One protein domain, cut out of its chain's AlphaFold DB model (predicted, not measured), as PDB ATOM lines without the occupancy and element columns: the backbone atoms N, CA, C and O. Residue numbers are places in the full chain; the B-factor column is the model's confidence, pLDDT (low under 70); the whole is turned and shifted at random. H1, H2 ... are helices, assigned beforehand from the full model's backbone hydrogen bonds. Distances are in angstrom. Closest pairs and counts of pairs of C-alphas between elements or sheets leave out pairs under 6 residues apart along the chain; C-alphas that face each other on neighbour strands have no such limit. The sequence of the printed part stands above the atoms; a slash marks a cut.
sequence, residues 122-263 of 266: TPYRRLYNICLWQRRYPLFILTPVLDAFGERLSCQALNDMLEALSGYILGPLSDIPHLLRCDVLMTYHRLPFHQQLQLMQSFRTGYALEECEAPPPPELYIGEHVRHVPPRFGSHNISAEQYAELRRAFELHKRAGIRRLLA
ATOM      1  N   THR A 122      19.915  42.322 -59.621       60.16
ATOM      2  CA  THR A 122      20.223  43.541 -58.898       60.16
ATOM      3  C   THR A 122      21.550  43.354 -58.150       60.16
ATOM      4  O   THR A 122      21.725  42.359 -57.434       60.16
ATOM      5  N   PRO A 123      22.517  44.286 -58.279       82.62
ATOM      6  CA  PRO A 123      23.851  44.126 -57.692       82.62
ATOM      7  C   PRO A 123      23.807  44.052 -56.157       82.62
ATOM      8  O   PRO A 123      24.783  43.676 -55.514       82.62
ATOM      9  N   TYR A 124      22.660  44.363 -55.554       89.44
ATOM     10  CA  TYR A 124      22.413  44.386 -54.121       89.44
ATOM     11  C   TYR A 124      22.739  43.083 -53.399       89.44
ATOM     12  O   TYR A 124      23.289  43.135 -52.302       89.44
ATOM     13  N   ARG A 125      22.499  41.912 -54.008       88.44
ATOM     14  CA  ARG A 125      22.921  40.642 -53.390       88.44
ATOM     15  C   ARG A 125      24.440  40.563 -53.260       88.44
ATOM     16  O   ARG A 125      24.957  40.112 -52.237       88.44
ATOM     17  N   ARG A 126      25.169  40.990 -54.292       89.88
ATOM     18  CA  ARG A 126      26.635  41.026 -54.268       89.88
ATOM     19  C   ARG A 126      27.121  42.049 -53.251       89.88
ATOM     20  O   ARG A 126      27.934  41.694 -52.408       89.88
ATOM     21  N   LEU A 127      26.568  43.257 -53.273       92.62
ATOM     22  CA  LEU A 127      26.913  44.315 -52.325       92.62
ATOM     23  C   LEU A 127      26.665  43.895 -50.869       92.62
ATOM     24  O   LEU A 127      27.523  44.112 -50.019       92.62
ATOM     25  N   TYR A 128      25.552  43.214 -50.593       93.81
ATOM     26  CA  TYR A 128      25.264  42.636 -49.281       93.81
ATOM     27  C   TYR A 128      26.355  41.655 -48.824       93.81
ATOM     28  O   TYR A 128      26.870  41.777 -47.713       93.81
ATOM     29  N   ASN A 129      26.768  40.723 -49.689       93.06
ATOM     30  CA  ASN A 129      27.842  39.779 -49.355       93.06
ATOM     31  C   ASN A 129      29.200  40.480 -49.210       93.06
ATOM     32  O   ASN A 129      29.963  40.121 -48.320       93.06
ATOM     33  N   ILE A 130      29.477  41.520 -50.003       94.00
ATOM     34  CA  ILE A 130      30.677  42.353 -49.839       94.00
ATOM     35  C   ILE A 130      30.689  43.011 -48.455       94.00
ATOM     36  O   ILE A 130      31.714  42.968 -47.778       94.00
ATOM     37  N   CYS A 131      29.558  43.546 -47.983       94.00
ATOM     38  CA  CYS A 131      29.460  44.088 -46.626       94.00
ATOM     39  C   CYS A 131      29.745  43.026 -45.552       94.00
ATOM     40  O   CYS A 131      30.394  43.333 -44.553       94.00
ATOM     41  N   LEU A 132      29.309  41.780 -45.744       93.75
ATOM     42  CA  LEU A 132      29.654  40.687 -44.829       93.75
ATOM     43  C   LEU A 132      31.146  40.329 -44.893       93.75
ATOM     44  O   LEU A 132      31.768  40.112 -43.856       93.75
ATOM     45  N   TRP A 133      31.745  40.300 -46.083       94.25
ATOM     46  CA  TRP A 133      33.167  39.992 -46.252       94.25
ATOM     47  C   TRP A 133      34.083  41.050 -45.642       94.25
ATOM     48  O   TRP A 133      35.073  40.681 -45.021       94.25
ATOM     49  N   GLN A 134      33.731  42.336 -45.724       93.81
ATOM     50  CA  GLN A 134      34.483  43.424 -45.073       93.81
ATOM     51  C   GLN A 134      34.600  43.257 -43.548       93.81
ATOM     52  O   GLN A 134      35.538  43.761 -42.942       93.81
ATOM     53  N   ARG A 135      33.661  42.531 -42.930       92.50
ATOM     54  CA  ARG A 135      33.635  42.243 -41.485       92.50
ATOM     55  C   ARG A 135      34.443  41.008 -41.098       92.50
ATOM     56  O   ARG A 135      34.623  40.740 -39.915       92.50
ATOM     57  N   ARG A 136      34.884  40.225 -42.083       90.19
ATOM     58  CA  ARG A 136      35.570  38.944 -41.876       90.19
ATOM     59  C   ARG A 136      36.997  38.948 -42.398       90.19
ATOM     60  O   ARG A 136      37.848  38.302 -41.802       90.19
ATOM     61  N   TYR A 137      37.248  39.672 -43.484       91.62
ATOM     62  CA  TYR A 137      38.528  39.676 -44.172       91.62
ATOM     63  C   TYR A 137      39.101  41.091 -44.245       91.62
ATOM     64  O   TYR A 137      38.363  42.040 -44.529       91.62
ATOM     65  N   PRO A 138      40.417  41.254 -44.039       92.00
ATOM     66  CA  PRO A 138      41.062  42.544 -44.194       92.00
ATOM     67  C   PRO A 138      41.030  43.003 -45.656       92.00
ATOM     68  O   PRO A 138      41.097  42.199 -46.591       92.00
ATOM     69  N   LEU A 139      40.967  44.322 -45.858       91.69
ATOM     70  CA  LEU A 139      40.806  44.916 -47.190       91.69
ATOM     71  C   LEU A 139      41.918  44.526 -48.168       91.69
ATOM     72  O   LEU A 139      41.653  44.374 -49.355       91.69
ATOM     73  N   PHE A 140      43.141  44.314 -47.680       89.56
ATOM     74  CA  PHE A 140      44.257  43.938 -48.545       89.56
ATOM     75  C   PHE A 140      44.099  42.540 -49.167       89.56
ATOM     76  O   PHE A 140      44.734  42.283 -50.180       89.56
ATOM     77  N   ILE A 141      43.255  41.660 -48.607       92.00
ATOM     78  CA  ILE A 141      42.864  40.381 -49.226       92.00
ATOM     79  C   ILE A 141      41.592  40.566 -50.057       92.00
ATOM     80  O   ILE A 141      41.503  40.080 -51.183       92.00
ATOM     81  N   LEU A 142      40.606  41.280 -49.506       93.75
ATOM     82  CA  LEU A 142      39.295  41.433 -50.133       93.75
ATOM     83  C   LEU A 142      39.361  42.175 -51.474       93.75
ATOM     84  O   LEU A 142      38.786  41.705 -52.454       93.75
ATOM     85  N   THR A 143      40.049  43.317 -51.523       91.88
ATOM     86  CA  THR A 143      40.070  44.185 -52.706       91.88
ATOM     87  C   THR A 143      40.680  43.480 -53.923       91.88
ATOM     88  O   THR A 143      39.982  43.386 -54.929       91.88
ATOM     89  N   PRO A 144      41.879  42.860 -53.852       90.25
ATOM     90  CA  PRO A 144      42.458  42.187 -55.020       90.25
ATOM     91  C   PRO A 144      41.615  41.020 -55.547       90.25
ATOM     92  O   PRO A 144      41.569  40.775 -56.752       90.25
ATOM     93  N   VAL A 145      40.920  40.301 -54.658       90.31
ATOM     94  CA  VAL A 145      40.004  39.221 -55.056       90.31
ATOM     95  C   VAL A 145      38.788  39.781 -55.791       90.31
ATOM     96  O   VAL A 145      38.404  39.248 -56.833       90.31
ATOM     97  N   LEU A 146      38.185  40.858 -55.280       91.38
ATOM     98  CA  LEU A 146      37.055  41.506 -55.944       91.38
ATOM     99  C   LEU A 146      37.463  42.143 -57.277       91.38
ATOM    100  O   LEU A 146      36.714  42.013 -58.242       91.38
ATOM    101  N   ASP A 147      38.651  42.734 -57.369       86.81
ATOM    102  CA  ASP A 147      39.151  43.330 -58.610       86.81
ATOM    103  C   ASP A 147      39.366  42.271 -59.703       86.81
ATOM    104  O   ASP A 147      39.018  42.476 -60.866       86.81
ATOM    105  N   ALA A 148      39.904  41.102 -59.340       82.44
ATOM    106  CA  ALA A 148      40.177  40.034 -60.300       82.44
ATOM    107  C   ALA A 148      38.929  39.208 -60.666       82.44
ATOM    108  O   ALA A 148      38.762  38.781 -61.815       82.44
ATOM    109  N   PHE A 149      38.052  38.947 -59.694       84.25
ATOM    110  CA  PHE A 149      37.001  37.932 -59.811       84.25
ATOM    111  C   PHE A 149      35.588  38.429 -59.505       84.25
ATOM    112  O   PHE A 149      34.629  37.675 -59.705       84.25
ATOM    113  N   GLY A 150      35.433  39.667 -59.038       84.44
ATOM    114  CA  GLY A 150      34.183  40.203 -58.496       84.44
ATOM    115  C   GLY A 150      33.006  40.177 -59.467       84.44
ATOM    116  O   GLY A 150      31.871  40.025 -59.027       84.44
ATOM    117  N   GLU A 151      33.254  40.244 -60.774       82.56
ATOM    118  CA  GLU A 151      32.212  40.121 -61.807       82.56
ATOM    119  C   GLU A 151      32.108  38.707 -62.396       82.56
ATOM    120  O   GLU A 151      31.093  38.348 -62.987       82.56
ATOM    121  N   ARG A 152      33.146  37.881 -62.220       79.00
ATOM    122  CA  ARG A 152      33.313  36.602 -62.931       79.00
ATOM    123  C   ARG A 152      32.821  35.400 -62.135       79.00
ATOM    124  O   ARG A 152      32.399  34.410 -62.725       79.00
ATOM    125  N   LEU A 153      32.910  35.463 -60.808       82.69
ATOM    126  CA  LEU A 153      32.617  34.332 -59.926       82.69
ATOM    127  C   LEU A 153      31.319  34.527 -59.138       82.69
ATOM    128  O   LEU A 153      30.855  35.648 -58.920       82.69
ATOM    129  N   SER A 154      30.723  33.421 -58.681       84.12
ATOM    130  CA  SER A 154      29.594  33.434 -57.742       84.12
ATOM    131  C   SER A 154      30.037  33.917 -56.354       84.12
ATOM    132  O   SER A 154      31.228  33.971 -56.054       84.12
ATOM    133  N   CYS A 155      29.093  34.309 -55.489       87.38
ATOM    134  CA  CYS A 155      29.464  34.744 -54.139       87.38
ATOM    135  C   CYS A 155      30.050  33.588 -53.318       87.38
ATOM    136  O   CYS A 155      30.971  33.820 -52.547       87.38
ATOM    137  N   GLN A 156      29.575  32.356 -53.523       85.81
ATOM    138  CA  GLN A 156      30.146  31.163 -52.894       85.81
ATOM    139  C   GLN A 156      31.620  30.997 -53.284       85.81
ATOM    140  O   GLN A 156      32.484  30.993 -52.418       85.81
ATOM    141  N   ALA A 157      31.920  31.000 -54.587       82.19
ATOM    142  CA  ALA A 157      33.289  30.832 -55.074       82.19
ATOM    143  C   ALA A 157      34.228  31.963 -54.616       82.19
ATOM    144  O   ALA A 157      35.388  31.714 -54.290       82.19
ATOM    145  N   LEU A 158      33.733  33.206 -54.556       88.50
ATOM    146  CA  LEU A 158      34.486  34.326 -53.982       88.50
ATOM    147  C   LEU A 158      34.753  34.122 -52.487       88.50
ATOM    148  O   LEU A 158      35.866  34.366 -52.034       88.50
ATOM    149  N   ASN A 159      33.763  33.660 -51.723       89.38
ATOM    150  CA  ASN A 159      33.946  33.382 -50.303       89.38
ATOM    151  C   ASN A 159      34.982  32.283 -50.065       89.38
ATOM    152  O   ASN A 159      35.833  32.459 -49.202       89.38
ATOM    153  N   ASP A 160      34.934  31.197 -50.831       84.94
ATOM    154  CA  ASP A 160      35.879  30.084 -50.694       84.94
ATOM    155  C   ASP A 160      37.314  30.535 -50.995       84.94
ATOM    156  O   ASP A 160      38.263  30.144 -50.317       84.94
ATOM    157  N   MET A 161      37.473  31.424 -51.979       84.50
ATOM    158  CA  MET A 161      38.757  32.039 -52.300       84.50
ATOM    159  C   MET A 161      39.272  32.938 -51.171       84.50
ATOM    160  O   MET A 161      40.449  32.859 -50.816       84.50
ATOM    161  N   LEU A 162      38.400  33.777 -50.605       90.38
ATOM    162  CA  LEU A 162      38.737  34.647 -49.476       90.38
ATOM    163  C   LEU A 162      39.108  33.832 -48.234       90.38
ATOM    164  O   LEU A 162      40.102  34.145 -47.586       90.38
ATOM    165  N   GLU A 163      38.358  32.770 -47.938       87.69
ATOM    166  CA  GLU A 163      38.628  31.855 -46.826       87.69
ATOM    167  C   GLU A 163      39.994  31.184 -47.001       87.69
ATOM    168  O   GLU A 163      40.826  31.214 -46.094       87.69
ATOM    169  N   ALA A 164      40.269  30.655 -48.199       82.38
ATOM    170  CA  ALA A 164      41.537  30.005 -48.493       82.38
ATOM    171  C   ALA A 164      42.720  30.969 -48.339       82.38
ATOM    172  O   ALA A 164      43.661  30.675 -47.602       82.38
ATOM    173  N   LEU A 165      42.671  32.135 -48.990       85.62
ATOM    174  CA  LEU A 165      43.741  33.134 -48.900       85.62
ATOM    175  C   LEU A 165      43.928  33.637 -47.466       85.62
ATOM    176  O   LEU A 165      45.061  33.752 -47.005       85.62
ATOM    177  N   SER A 166      42.835  33.891 -46.747       87.69
ATOM    178  CA  SER A 166      42.888  34.301 -45.345       87.69
ATOM    179  C   SER A 166      43.579  33.248 -44.480       87.69
ATOM    180  O   SER A 166      44.473  33.593 -43.711       87.69
ATOM    181  N   GLY A 167      43.220  31.970 -44.638       83.75
ATOM    182  CA  GLY A 167      43.822  30.875 -43.878       83.75
ATOM    183  C   GLY A 167      45.329  30.743 -44.107       83.75
ATOM    184  O   GLY A 167      46.080  30.574 -43.150       83.75
ATOM    185  N   TYR A 168      45.789  30.882 -45.354       80.25
ATOM    186  CA  TYR A 168      47.216  30.776 -45.677       80.25
ATOM    187  C   TYR A 168      48.031  32.020 -45.299       80.25
ATOM    188  O   TYR A 168      49.197  31.890 -44.935       80.25
ATOM    189  N   ILE A 169      47.454  33.221 -45.394       85.12
ATOM    190  CA  ILE A 169      48.192  34.477 -45.180       85.12
ATOM    191  C   ILE A 169      48.159  34.913 -43.713       85.12
ATOM    192  O   ILE A 169      49.184  35.339 -43.182       85.12
ATOM    193  N   LEU A 170      46.990  34.847 -43.070       85.12
ATOM    194  CA  LEU A 170      46.790  35.343 -41.704       85.12
ATOM    195  C   LEU A 170      46.996  34.252 -40.648       85.12
ATOM    196  O   LEU A 170      47.242  34.579 -39.490       85.12
ATOM    197  N   GLY A 171      46.896  32.979 -41.040       78.19
ATOM    198  CA  GLY A 171      46.880  31.856 -40.107       78.19
ATOM    199  C   GLY A 171      45.555  31.738 -39.337       78.19
ATOM    200  O   GLY A 171      44.581  32.439 -39.638       78.19
ATOM    201  N   PRO A 172      45.484  30.825 -38.352       76.25
ATOM    202  CA  PRO A 172      44.290  30.647 -37.539       76.25
ATOM    203  C   PRO A 172      44.073  31.873 -36.648       76.25
ATOM    204  O   PRO A 172      44.915  32.233 -35.832       76.25
ATOM    205  N   LEU A 173      42.908  32.504 -36.789       78.38
ATOM    206  CA  LEU A 173      42.461  33.579 -35.899       78.38
ATOM    207  C   LEU A 173      41.434  33.088 -34.873       78.38
ATOM    208  O   LEU A 173      40.830  33.928 -34.215       78.38
ATOM    209  N   SER A 174      41.223  31.767 -34.759       76.50
ATOM    210  CA  SER A 174      40.207  31.094 -33.921       76.50
ATOM    211  C   SER A 174      40.064  31.704 -32.532       76.50
ATOM    212  O   SER A 174      38.955  31.917 -32.057       76.50
ATOM    213  N   ASP A 175      41.193  32.072 -31.941       80.31
ATOM    214  CA  ASP A 175      41.307  32.517 -30.558       80.31
ATOM    215  C   ASP A 175      40.741  33.928 -30.322       80.31
ATOM    216  O   ASP A 175      40.501  34.331 -29.182       80.31
ATOM    217  N   ILE A 176      40.524  34.701 -31.386       87.31
ATOM    218  CA  ILE A 176      40.007  36.069 -31.316       87.31
ATOM    219  C   ILE A 176      38.487  36.034 -31.521       87.31
ATOM    220  O   ILE A 176      38.050  35.490 -32.531       87.31
ATOM    221  N   PRO A 177      37.653  36.657 -30.674       88.94
ATOM    222  CA  PRO A 177      36.206  36.703 -30.893       88.94
ATOM    223  C   PRO A 177      35.815  37.284 -32.260       88.94
ATOM    224  O   PRO A 177      36.373  38.295 -32.696       88.94
ATOM    225  N   HIS A 178      34.829  36.690 -32.938       88.56
ATOM    226  CA  HIS A 178      34.401  37.144 -34.268       88.56
ATOM    227  C   HIS A 178      33.928  38.599 -34.289       88.56
ATOM    228  O   HIS A 178      34.257  39.338 -35.223       88.56
ATOM    229  N   LEU A 179      33.194  39.018 -33.256       90.44
ATOM    230  CA  LEU A 179      32.722  40.391 -33.121       90.44
ATOM    231  C   LEU A 179      33.889  41.383 -32.987       90.44
ATOM    232  O   LEU A 179      33.900  42.405 -33.669       90.44
ATOM    233  N   LEU A 180      34.919  41.036 -32.207       92.56
ATOM    234  CA  LEU A 180      36.132  41.848 -32.073       92.56
ATOM    235  C   LEU A 180      36.900  41.945 -33.393       92.56
ATOM    236  O   LEU A 180      37.307  43.039 -33.789       92.56
ATOM    237  N   ARG A 181      37.072  40.815 -34.101       91.50
ATOM    238  CA  ARG A 181      37.701  40.815 -35.433       91.50
ATOM    239  C   ARG A 181      36.973  41.796 -36.350       91.50
ATOM    240  O   ARG A 181      37.610  42.655 -36.949       91.50
ATOM    241  N   CYS A 182      35.645  41.707 -36.411       92.88
ATOM    242  CA  CYS A 182      34.810  42.604 -37.203       92.88
ATOM    243  C   CYS A 182      35.009  44.074 -36.821       92.88
ATOM    244  O   CYS A 182      35.276  44.903 -37.695       92.88
ATOM    245  N   ASP A 183      34.914  44.403 -35.535       94.75
ATOM    246  CA  ASP A 183      34.988  45.785 -35.066       94.75
ATOM    247  C   ASP A 183      36.345  46.417 -35.388       94.75
ATOM    248  O   ASP A 183      36.396  47.549 -35.886       94.75
ATOM    249  N   VAL A 184      37.442  45.676 -35.203       94.88
ATOM    250  CA  VAL A 184      38.789  46.140 -35.564       94.88
ATOM    251  C   VAL A 184      38.946  46.271 -37.079       94.88
ATOM    252  O   VAL A 184      39.411  47.314 -37.540       94.88
ATOM    253  N   LEU A 185      38.526  45.271 -37.862       93.88
ATOM    254  CA  LEU A 185      38.618  45.304 -39.328       93.88
ATOM    255  C   LEU A 185      37.837  46.481 -39.923       93.88
ATOM    256  O   LEU A 185      38.313  47.126 -40.854       93.88
ATOM    257  N   MET A 186      36.661  46.796 -39.375       94.56
ATOM    258  CA  MET A 186      35.815  47.890 -39.859       94.56
ATOM    259  C   MET A 186      36.294  49.269 -39.390       94.56
ATOM    260  O   MET A 186      36.176  50.249 -40.134       94.56
ATOM    261  N   THR A 187      36.825  49.365 -38.169       94.81
ATOM    262  CA  THR A 187      37.251  50.642 -37.570       94.81
ATOM    263  C   THR A 187      38.650  51.033 -38.034       94.81
ATOM    264  O   THR A 187      38.860  52.148 -38.512       94.81
ATOM    265  N   TYR A 188      39.588  50.088 -38.004       93.69
ATOM    266  CA  TYR A 188      41.010  50.302 -38.278       93.69
ATOM    267  C   TYR A 188      41.460  49.714 -39.623       93.69
ATOM    268  O   TYR A 188      42.624  49.359 -39.795       93.69
ATOM    269  N   HIS A 189      40.558  49.669 -40.609       91.00
ATOM    270  CA  HIS A 189      40.781  49.097 -41.947       91.00
ATOM    271  C   HIS A 189      42.029  49.610 -42.692       91.00
ATOM    272  O   HIS A 189      42.511  48.937 -43.600       91.00
ATOM    273  N   ARG A 190      42.533  50.806 -42.349       89.69
ATOM    274  CA  ARG A 190      43.729  51.415 -42.962       89.69
ATOM    275  C   ARG A 190      45.041  51.006 -42.301       89.69
ATOM    276  O   ARG A 190      46.093  51.218 -42.892       89.69
ATOM    277  N   LEU A 191      44.995  50.476 -41.079       89.81
ATOM    278  CA  LEU A 191      46.205  50.046 -40.391       89.81
ATOM    279  C   LEU A 191      46.763  48.779 -41.051       89.81
ATOM    280  O   LEU A 191      45.985  47.954 -41.534       89.81
ATOM    281  N   PRO A 192      48.085  48.566 -41.041       89.12
ATOM    282  CA  PRO A 192      48.662  47.273 -41.375       89.12
ATOM    283  C   PRO A 192      48.077  46.155 -40.504       89.12
ATOM    284  O   PRO A 192      47.833  46.347 -39.311       89.12
ATOM    285  N   PHE A 193      47.912  44.958 -41.070       90.31
ATOM    286  CA  PHE A 193      47.262  43.853 -40.362       90.31
ATOM    287  C   PHE A 193      47.956  43.460 -39.052       90.31
ATOM    288  O   PHE A 193      47.277  43.125 -38.093       90.31
ATOM    289  N   HIS A 194      49.287  43.560 -38.962       89.31
ATOM    290  CA  HIS A 194      49.998  43.264 -37.714       89.31
ATOM    291  C   HIS A 194      49.563  44.184 -36.558       89.31
ATOM    292  O   HIS A 194      49.424  43.719 -35.433       89.31
ATOM    293  N   GLN A 195      49.279  45.461 -36.840       92.19
ATOM    294  CA  GLN A 195      48.770  46.407 -35.842       92.19
ATOM    295  C   GLN A 195      47.311  46.107 -35.506       92.19
ATOM    296  O   GLN A 195      46.924  46.143 -34.343       92.19
ATOM    297  N   GLN A 196      46.500  45.750 -36.509       93.00
ATOM    298  CA  GLN A 196      45.127  45.296 -36.275       93.00
ATOM    299  C   GLN A 196      45.105  44.056 -35.366       93.00
ATOM    300  O   GLN A 196      44.312  43.994 -34.433       93.00
ATOM    301  N   LEU A 197      46.013  43.103 -35.587       92.31
ATOM    302  CA  LEU A 197      46.146  41.901 -34.768       92.31
ATOM    303  C   LEU A 197      46.563  42.232 -33.328       92.31
ATOM    304  O   LEU A 197      45.983  41.683 -32.395       92.31
ATOM    305  N   GLN A 198      47.506  43.158 -33.134       92.62
ATOM    306  CA  GLN A 198      47.882  43.642 -31.799       92.62
ATOM    307  C   GLN A 198      46.689  44.269 -31.061       92.62
ATOM    308  O   GLN A 198      46.473  43.962 -29.891       92.62
ATOM    309  N   LEU A 199      45.870  45.072 -31.750       93.12
ATOM    310  CA  LEU A 199      44.643  45.644 -31.178       93.12
ATOM    311  C   LEU A 199      43.616  44.562 -30.811       93.12
ATOM    312  O   LEU A 199      42.991  44.614 -29.754       93.12
ATOM    313  N   MET A 200      43.443  43.552 -31.667       93.12
ATOM    314  CA  MET A 200      42.569  42.416 -31.361       93.12
ATOM    315  C   MET A 200      43.062  41.637 -30.135       93.12
ATOM    316  O   MET A 200      42.258  41.159 -29.342       93.12
ATOM    317  N   GLN A 201      44.376  41.511 -29.955       91.88
ATOM    318  CA  GLN A 201      44.950  40.859 -28.779       91.88
ATOM    319  C   GLN A 201      44.759  41.705 -27.514       91.88
ATOM    320  O   GLN A 201      44.385  41.152 -26.481       91.88
ATOM    321  N   SER A 202      44.944  43.027 -27.591       91.31
ATOM    322  CA  SER A 202      44.797  43.918 -26.432       91.31
ATOM    323  C   SER A 202      43.353  44.032 -25.946       91.31
ATOM    324  O   SER A 202      43.116  44.061 -24.744       91.31
ATOM    325  N   PHE A 203      42.377  44.062 -26.860       91.44
ATOM    326  CA  PHE A 203      40.958  44.193 -26.506       91.44
ATOM    327  C   PHE A 203      40.256  42.862 -26.229       91.44
ATOM    328  O   PHE A 203      39.071  42.853 -25.900       91.44
ATOM    329  N   ARG A 204      40.965  41.732 -26.345       88.56
ATOM    330  CA  ARG A 204      40.383  40.384 -26.263       88.56
ATOM    331  C   ARG A 204      39.555  40.157 -24.998       88.56
ATOM    332  O   ARG A 204      38.491  39.559 -25.083       88.56
ATOM    333  N   THR A 205      40.023  40.636 -23.849       85.00
ATOM    334  CA  THR A 205      39.360  40.448 -22.545       85.00
ATOM    335  C   THR A 205      38.052  41.225 -22.404       85.00
ATOM    336  O   THR A 205      37.216  40.854 -21.586       85.00
ATOM    337  N   GLY A 206      37.851  42.277 -23.203       83.12
ATOM    338  CA  GLY A 206      36.630  43.084 -23.205       83.12
ATOM    339  C   GLY A 206      35.504  42.524 -24.079       83.12
ATOM    340  O   GLY A 206      34.425  43.110 -24.123       83.12
ATOM    341  N   TYR A 207      35.741  41.411 -24.779       86.88
ATOM    342  CA  TYR A 207      34.765  40.767 -25.656       86.88
ATOM    343  C   TYR A 207      34.435  39.363 -25.155       86.88
ATOM    344  O   TYR A 207      35.311  38.622 -24.714       86.88
ATOM    345  N   ALA A 208      33.163  38.976 -25.273       76.25
ATOM    346  CA  ALA A 208      32.753  37.602 -25.024       76.25
ATOM    347  C   ALA A 208      33.427  36.664 -26.038       76.25
ATOM    348  O   ALA A 208      33.464  36.952 -27.239       76.25
ATOM    349  N   LEU A 209      33.962  35.544 -25.552       67.06
ATOM    350  CA  LEU A 209      34.441  34.468 -26.411       67.06
ATOM    351  C   LEU A 209      33.228  33.783 -27.039       67.06
ATOM    352  O   LEU A 209      32.480  33.078 -26.371       67.06
ATOM    353  N   GLU A 210      33.036  34.012 -28.331       63.72
ATOM    354  CA  GLU A 210      32.137  33.208 -29.147       63.72
ATOM    355  C   GLU A 210      32.970  32.110 -29.804       63.72
ATOM    356  O   GLU A 210      33.692  32.359 -30.774       63.72
ATOM    357  N   GLU A 211      32.898  30.899 -29.255       55.75
ATOM    358  CA  GLU A 211      33.413  29.714 -29.932       55.75
ATOM    359  C   GLU A 211      32.492  29.410 -31.116       55.75
ATOM    360  O   GLU A 211      31.362  28.946 -30.960       55.75
ATOM    361  N   CYS A 212      32.954  29.725 -32.323       55.38
ATOM    362  CA  CYS A 212      32.266  29.356 -33.548       55.38
ATOM    363  C   CYS A 212      33.267  28.665 -34.475       55.38
ATOM    364  O   CYS A 212      34.158  29.301 -35.034       55.38
ATOM    365  N   GLU A 213      33.121  27.348 -34.630       53.97
ATOM    366  CA  GLU A 213      33.887  26.562 -35.610       53.97
ATOM    367  C   GLU A 213      33.512  26.942 -37.051       53.97
ATOM    368  O   GLU A 213      34.305  26.806 -37.981       53.97
ATOM    369  N   ALA A 214      32.295  27.458 -37.234       65.94
ATOM    370  CA  ALA A 214      31.764  27.916 -38.504       65.94
ATOM    371  C   ALA A 214      31.878  29.442 -38.635       65.94
ATOM    372  O   ALA A 214      31.831  30.171 -37.641       65.94
ATOM    373  N   PRO A 215      31.949  29.978 -39.866       70.56
ATOM    374  CA  PRO A 215      31.922  31.417 -40.046       70.56
ATOM    375  C   PRO A 215      30.598  31.976 -39.497       70.56
ATOM    376  O   PRO A 215      29.538  31.431 -39.826       70.56
ATOM    377  N   PRO A 216      30.607  33.087 -38.746       80.44
ATOM    378  CA  PRO A 216      29.441  33.546 -37.994       80.44
ATOM    379  C   PRO A 216      28.255  33.871 -38.911       80.44
ATOM    380  O   PRO A 216      28.463  34.388 -40.021       80.44
ATOM    381  N   PRO A 217      27.019  33.559 -38.494       86.88
ATOM    382  CA  PRO A 217      25.828  33.854 -39.278       86.88
ATOM    383  C   PRO A 217      25.637  35.382 -39.408       86.88
ATOM    384  O   PRO A 217      26.058  36.125 -38.517       86.88
ATOM    385  N   PRO A 218      25.052  35.900 -40.505       88.50
ATOM    386  CA  PRO A 218      24.877  37.344 -40.696       88.50
ATOM    387  C   PRO A 218      24.115  38.057 -39.571       88.50
ATOM    388  O   PRO A 218      24.328  39.248 -39.335       88.50
ATOM    389  N   GLU A 219      23.251  37.329 -38.872       89.88
ATOM    390  CA  GLU A 219      22.469  37.761 -37.718       89.88
ATOM    391  C   GLU A 219      23.358  38.292 -36.592       89.88
ATOM    392  O   GLU A 219      22.969  39.258 -35.939       89.88
ATOM    393  N   LEU A 220      24.577  37.758 -36.439       86.12
ATOM    394  CA  LEU A 220      25.558  38.269 -35.478       86.12
ATOM    395  C   LEU A 220      25.851  39.763 -35.704       86.12
ATOM    396  O   LEU A 220      26.102  40.514 -34.766       86.12
ATOM    397  N   TYR A 221      25.829  40.210 -36.961       85.75
ATOM    398  CA  TYR A 221      26.179  41.583 -37.310       85.75
ATOM    399  C   TYR A 221      24.969  42.513 -37.336       85.75
ATOM    400  O   TYR A 221      25.071  43.670 -36.942       85.75
ATOM    401  N   ILE A 222      23.832  42.061 -37.859       90.00
ATOM    402  CA  ILE A 222      22.706  42.961 -38.163       90.00
ATOM    403  C   ILE A 222      21.368  42.527 -37.569       90.00
ATOM    404  O   ILE A 222      20.385  43.244 -37.755       90.00
ATOM    405  N   GLY A 223      21.315  41.411 -36.836       85.94
ATOM    406  CA  GLY A 223      20.078  40.886 -36.250       85.94
ATOM    407  C   GLY A 223      19.401  41.855 -35.278       85.94
ATOM    408  O   GLY A 223      18.182  41.959 -35.262       85.94
ATOM    409  N   GLU A 224      20.174  42.654 -34.541       89.06
ATOM    410  CA  GLU A 224      19.635  43.686 -33.638       89.06
ATOM    411  C   GLU A 224      19.101  44.933 -34.364       89.06
ATOM    412  O   GLU A 224      18.544  45.840 -33.744       89.06
ATOM    413  N   HIS A 225      19.324  45.044 -35.674       89.88
ATOM    414  CA  HIS A 225      19.073  46.267 -36.441       89.88
ATOM    415  C   HIS A 225      18.104  46.069 -37.610       89.88
ATOM    416  O   HIS A 225      17.676  47.058 -38.204       89.88
ATOM    417  N   VAL A 226      17.760  44.821 -37.944       90.25
ATOM    418  CA  VAL A 226      16.857  44.459 -39.047       90.25
ATOM    419  C   VAL A 226      15.959  43.317 -38.604       90.25
ATOM    420  O   VAL A 226      16.413  42.380 -37.956       90.25
ATOM    421  N   ARG A 227      14.683  43.360 -38.999       85.50
ATOM    422  CA  ARG A 227      13.713  42.306 -38.657       85.50
ATOM    423  C   ARG A 227      13.977  40.987 -39.379       85.50
ATOM    424  O   ARG A 227      13.723  39.924 -38.827       85.50
ATOM    425  N   HIS A 228      14.436  41.061 -40.625       87.75
ATOM    426  CA  HIS A 228      14.739  39.901 -41.448       87.75
ATOM    427  C   HIS A 228      16.155  40.001 -42.003       87.75
ATOM    428  O   HIS A 228      16.490  40.941 -42.724       87.75
ATOM    429  N   VAL A 229      16.975  39.007 -41.681       88.19
ATOM    430  CA  VAL A 229      18.349  38.913 -42.152       88.19
ATOM    431  C   VAL A 229      18.408  37.859 -43.260       88.19
ATOM    432  O   VAL A 229      18.106  36.694 -43.009       88.19
ATOM    433  N   PRO A 230      18.759  38.237 -44.504       88.50
ATOM    434  CA  PRO A 230      18.927  37.262 -45.571       88.50
ATOM    435  C   PRO A 230      20.080  36.297 -45.264       88.50
ATOM    436  O   PRO A 230      21.106  36.721 -44.730       88.50
ATOM    437  N   PRO A 231      19.985  35.019 -45.667       87.06
ATOM    438  CA  PRO A 231      21.099  34.096 -45.522       87.06
ATOM    439  C   PRO A 231      22.269  34.491 -46.434       87.06
ATOM    440  O   PRO A 231      22.100  35.085 -47.508       87.06
ATOM    441  N   ARG A 232      23.479  34.072 -46.044       83.38
ATOM    442  CA  ARG A 232      24.662  34.167 -46.913       83.38
ATOM    443  C   ARG A 232      24.402  33.454 -48.228       83.38
ATOM    444  O   ARG A 232      23.895  32.338 -48.248       83.38
ATOM    445  N   PHE A 233      24.777  34.107 -49.323       83.94
ATOM    446  CA  PHE A 233      24.660  33.555 -50.676       83.94
ATOM    447  C   PHE A 233      23.257  33.061 -51.072       83.94
ATOM    448  O   PHE A 233      23.147  32.211 -51.957       83.94
ATOM    449  N   GLY A 234      22.197  33.598 -50.454       74.69
ATOM    450  CA  GLY A 234      20.819  33.218 -50.754       74.69
ATOM    451  C   GLY A 234      20.495  33.217 -52.255       74.69
ATOM    452  O   GLY A 234      20.985  34.043 -53.036       74.69
ATOM    453  N   SER A 235      19.651  32.269 -52.664       65.06
ATOM    454  CA  SER A 235      19.185  32.126 -54.050       65.06
ATOM    455  C   SER A 235      18.324  33.311 -54.503       65.06
ATOM    456  O   SER A 235      18.300  33.625 -55.691       65.06
ATOM    457  N   HIS A 236      17.678  34.004 -53.562       74.75
ATOM    458  CA  HIS A 236      16.799  35.141 -53.824       74.75
ATOM    459  C   HIS A 236      17.571  36.450 -54.055       74.75
ATOM    460  O   HIS A 236      18.584  36.731 -53.407       74.75
ATOM    461  N   ASN A 237      17.077  37.268 -54.989       79.88
ATOM    462  CA  ASN A 237      17.589  38.618 -55.213       79.88
ATOM    463  C   ASN A 237      17.130  39.555 -54.088       79.88
ATOM    464  O   ASN A 237      16.025  39.421 -53.573       79.88
ATOM    465  N   ILE A 238      17.983  40.520 -53.747       88.06
ATOM    466  CA  ILE A 238      17.684  41.569 -52.768       88.06
ATOM    467  C   ILE A 238      17.162  42.786 -53.538       88.06
ATOM    468  O   ILE A 238      17.785  43.204 -54.525       88.06
ATOM    469  N   SER A 239      16.024  43.343 -53.118       89.69
ATOM    470  CA  SER A 239      15.489  44.580 -53.700       89.69
ATOM    471  C   SER A 239      16.312  45.805 -53.271       89.69
ATOM    472  O   SER A 239      17.085  45.749 -52.314       89.69
ATOM    473  N   ALA A 240      16.158  46.934 -53.968       90.00
ATOM    474  CA  ALA A 240      16.847  48.174 -53.599       90.00
ATOM    475  C   ALA A 240      16.474  48.646 -52.184       90.00
ATOM    476  O   ALA A 240      17.346  49.042 -51.413       90.00
ATOM    477  N   GLU A 241      15.190  48.555 -51.835       90.81
ATOM    478  CA  GLU A 241      14.653  48.944 -50.528       90.81
ATOM    479  C   GLU A 241      15.181  48.040 -49.414       90.81
ATOM    480  O   GLU A 241      15.706  48.531 -48.415       90.81
ATOM    481  N   GLN A 242      15.146  46.720 -49.630       91.06
ATOM    482  CA  GLN A 242      15.724  45.749 -48.698       91.06
ATOM    483  C   GLN A 242      17.216  46.014 -48.493       91.06
ATOM    484  O   GLN A 242      17.714  46.001 -47.371       91.06
ATOM    485  N   TYR A 243      17.950  46.304 -49.568       92.75
ATOM    486  CA  TYR A 243      19.365  46.629 -49.452       92.75
ATOM    487  C   TYR A 243      19.616  47.947 -48.719       92.75
ATOM    488  O   TYR A 243      20.578  48.035 -47.958       92.75
ATOM    489  N   ALA A 244      18.771  48.962 -48.905       93.00
ATOM    490  CA  ALA A 244      18.877  50.215 -48.165       93.00
ATOM    491  C   ALA A 244      18.691  49.994 -46.652       93.00
ATOM    492  O   ALA A 244      19.464  50.537 -45.857       93.00
ATOM    493  N   GLU A 245      17.734  49.148 -46.257       94.62
ATOM    494  CA  GLU A 245      17.532  48.740 -44.862       94.62
ATOM    495  C   GLU A 245      18.758  47.996 -44.309       94.62
ATOM    496  O   GLU A 245      19.327  48.402 -43.290       94.62
ATOM    497  N   LEU A 246      19.240  46.976 -45.027       95.12
ATOM    498  CA  LEU A 246      20.430  46.206 -44.643       95.12
ATOM    499  C   LEU A 246      21.671  47.100 -44.530       95.12
ATOM    500  O   LEU A 246      22.456  46.977 -43.591       95.12
ATOM    501  N   ARG A 247      21.844  48.044 -45.460       94.44
ATOM    502  CA  ARG A 247      22.953  49.000 -45.439       94.44
ATOM    503  C   ARG A 247      22.883  49.913 -44.220       94.44
ATOM    504  O   ARG A 247      23.909  50.141 -43.580       94.44
ATOM    505  N   ARG A 248      21.695  50.404 -43.865       95.81
ATOM    506  CA  ARG A 248      21.502  51.203 -42.647       95.81
ATOM    507  C   ARG A 248      21.870  50.399 -41.402       95.81
ATOM    508  O   ARG A 248      22.571  50.917 -40.535       95.81
ATOM    509  N   ALA A 249      21.455  49.142 -41.329       95.50
ATOM    510  CA  ALA A 249      21.810  48.263 -40.223       95.50
ATOM    511  C   ALA A 249      23.311  47.986 -40.129       95.50
ATOM    512  O   ALA A 249      23.876  48.022 -39.038       95.50
ATOM    513  N   PHE A 250      23.985  47.796 -41.261       95.44
ATOM    514  CA  PHE A 250      25.438  47.670 -41.294       95.44
ATOM    515  C   PHE A 250      26.155  48.920 -40.762       95.44
ATOM    516  O   PHE A 250      27.159  48.780 -40.057       95.44
ATOM    517  N   GLU A 251      25.652  50.120 -41.057       94.81
ATOM    518  CA  GLU A 251      26.189  51.369 -40.500       94.81
ATOM    519  C   GLU A 251      25.926  51.501 -38.994       94.81
ATOM    520  O   GLU A 251      26.811  51.924 -38.246       94.81
ATOM    521  N   LEU A 252      24.742  51.104 -38.519       95.50
ATOM    522  CA  LEU A 252      24.435  51.072 -37.085       95.50
ATOM    523  C   LEU A 252      25.357  50.104 -36.340       95.50
ATOM    524  O   LEU A 252      25.948  50.490 -35.330       95.50
ATOM    525  N   HIS A 253      25.567  48.910 -36.894       94.06
ATOM    526  CA  HIS A 253      26.499  47.934 -36.344       94.06
ATOM    527  C   HIS A 253      27.924  48.490 -36.279       94.06
ATOM    528  O   HIS A 253      28.584  48.377 -35.251       94.06
ATOM    529  N   LYS A 254      28.389  49.157 -37.345       94.19
ATOM    530  CA  LYS A 254      29.715  49.796 -37.366       94.19
ATOM    531  C   LYS A 254      29.860  50.827 -36.242       94.19
ATOM    532  O   LYS A 254      30.875  50.850 -35.551       94.19
ATOM    533  N   ARG A 255      28.840  51.663 -36.021       95.06
ATOM    534  CA  ARG A 255      28.824  52.636 -34.912       95.06
ATOM    535  C   ARG A 255      28.792  51.954 -33.542       95.06
ATOM    536  O   ARG A 255      29.404  52.453 -32.602       95.06
ATOM    537  N   ALA A 256      28.081  50.836 -33.407       93.31
ATOM    538  CA  ALA A 256      28.090  50.032 -32.186       93.31
ATOM    539  C   ALA A 256      29.480  49.434 -31.912       93.31
ATOM    540  O   ALA A 256      29.947  49.520 -30.781       93.31
ATOM    541  N   GLY A 257      30.167  48.944 -32.946       92.62
ATOM    542  CA  GLY A 257      31.534  48.428 -32.848       92.62
ATOM    543  C   GLY A 257      32.541  49.458 -32.351       92.62
ATOM    544  O   GLY A 257      33.301  49.180 -31.428       92.62
ATOM    545  N   ILE A 258      32.481  50.692 -32.864       94.00
ATOM    546  CA  ILE A 258      33.325  51.793 -32.365       94.00
ATOM    547  C   ILE A 258      33.080  52.029 -30.868       94.00
ATOM    548  O   ILE A 258      34.030  52.162 -30.104       94.00
ATOM    549  N   ARG A 259      31.814  52.047 -30.430       93.69
ATOM    550  CA  ARG A 259      31.477  52.226 -29.007       93.69
ATOM    551  C   ARG A 259      32.014  51.088 -28.138       93.69
ATOM    552  O   ARG A 259      32.532  51.369 -27.065       93.69
ATOM    553  N   ARG A 260      31.931  49.836 -28.604       93.12
ATOM    554  CA  ARG A 260      32.501  48.678 -27.895       93.12
ATOM    555  C   ARG A 260      34.017  48.790 -27.762       93.12
ATOM    556  O   ARG A 260      34.530  48.652 -26.662       93.12
ATOM    557  N   LEU A 261      34.724  49.108 -28.848       93.06
ATOM    558  CA  LEU A 261      36.180  49.292 -28.823       93.06
ATOM    559  C   LEU A 261      36.611  50.394 -27.842       93.06
ATOM    560  O   LEU A 261      37.537  50.191 -27.062       93.06
ATOM    561  N   LEU A 262      35.913  51.535 -27.843       90.88
ATOM    562  CA  LEU A 262      36.186  52.631 -26.910       90.88
ATOM    563  C   LEU A 262      35.933  52.231 -25.452       90.88
ATOM    564  O   LEU A 262      36.716  52.597 -24.587       90.88
ATOM    565  N   ALA A 263      34.890  51.443 -25.177       88.88
ATOM    566  CA  ALA A 263      34.619  50.931 -23.833       88.88
ATOM    567  C   ALA A 263      35.686  49.940 -23.326       88.88
ATOM    568  O   ALA A 263      35.810  49.741 -22.122       88.88
TER     569      ALA A 263
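AT A GLANCE: This is residues 122 to 263 of the 266 residues of an uncharacterized protein of Trypanosoma cruzi (UniProt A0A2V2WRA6). A long helix, H7, runs along one side, with H1 side by side with its first half and the H2-H3 hairpin beyond H1; H4 crosses H7 near the other end, with H5 packed on H4. The short H6 packs on H7 between two long links. The printed part has 142 residues with seven named helices, H1 to H7 in order, and no named strand: all helix. It is compact, with a radius of gyration of the C-alphas of 14.8 A and spans of 41 by 33 by 28 A.

IN THESE COORDINATES: H1 takes residues 124 to 134, from C-alpha 124 at (22.413, 44.386, -54.121). H2 takes residues 139 to 149 and H3 155 to 170, 21.3 A long. H4 takes residues 178 to 187, H5 193 to 202 and H6 219 to 222. H7, residues 240 to 263, is 34.8 A long and ends with C-alpha 263 at (34.619, 50.931, -23.833).

HOW THE PARTS SIT: H1 touches residues 240 to 250 of H7, the same way at a shallow tilt of 13 degrees; the closest C-alphas, Tyr 124 and Tyr 243, are 6.0 A apart. H1 only just touches H3, with 3 pairs of C-alphas within 8 A, the closest Arg 126 and Cys 155 at 6.9 A. H2 and H3 form a hairpin and touch, closest at C-alphas Leu 142 and Leu 162, 6.8 A. H4 touches residues 254 to 261 of H7, about perpendicular at 85 degrees, with C-alphas Asp 183 and Gly 257 closest at 4.9 A. H5 touches H4 at a steep tilt of 53 degrees, closest at C-alphas Val 184 and Gln 196, 6.4 A. H6 touches H7, closest at C-alphas Ile 222 and Ala 249, 5.8 A. Every O i to N i+4 pair is within hydrogen-bond range in H1, H3, H4, H5 and H7, and 5 of 7 in H2; H6 is too short for one.

THE WHOLE: The farthest C-alphas, Arg 152 and Ala 263, are 41.7 A apart. The printed part has no cut. The links H5 to H6 and H6 to H7 are long. Mean pLDDT of the printed part is 87.2; residues 122, 209 to 214 and 235 are under 70.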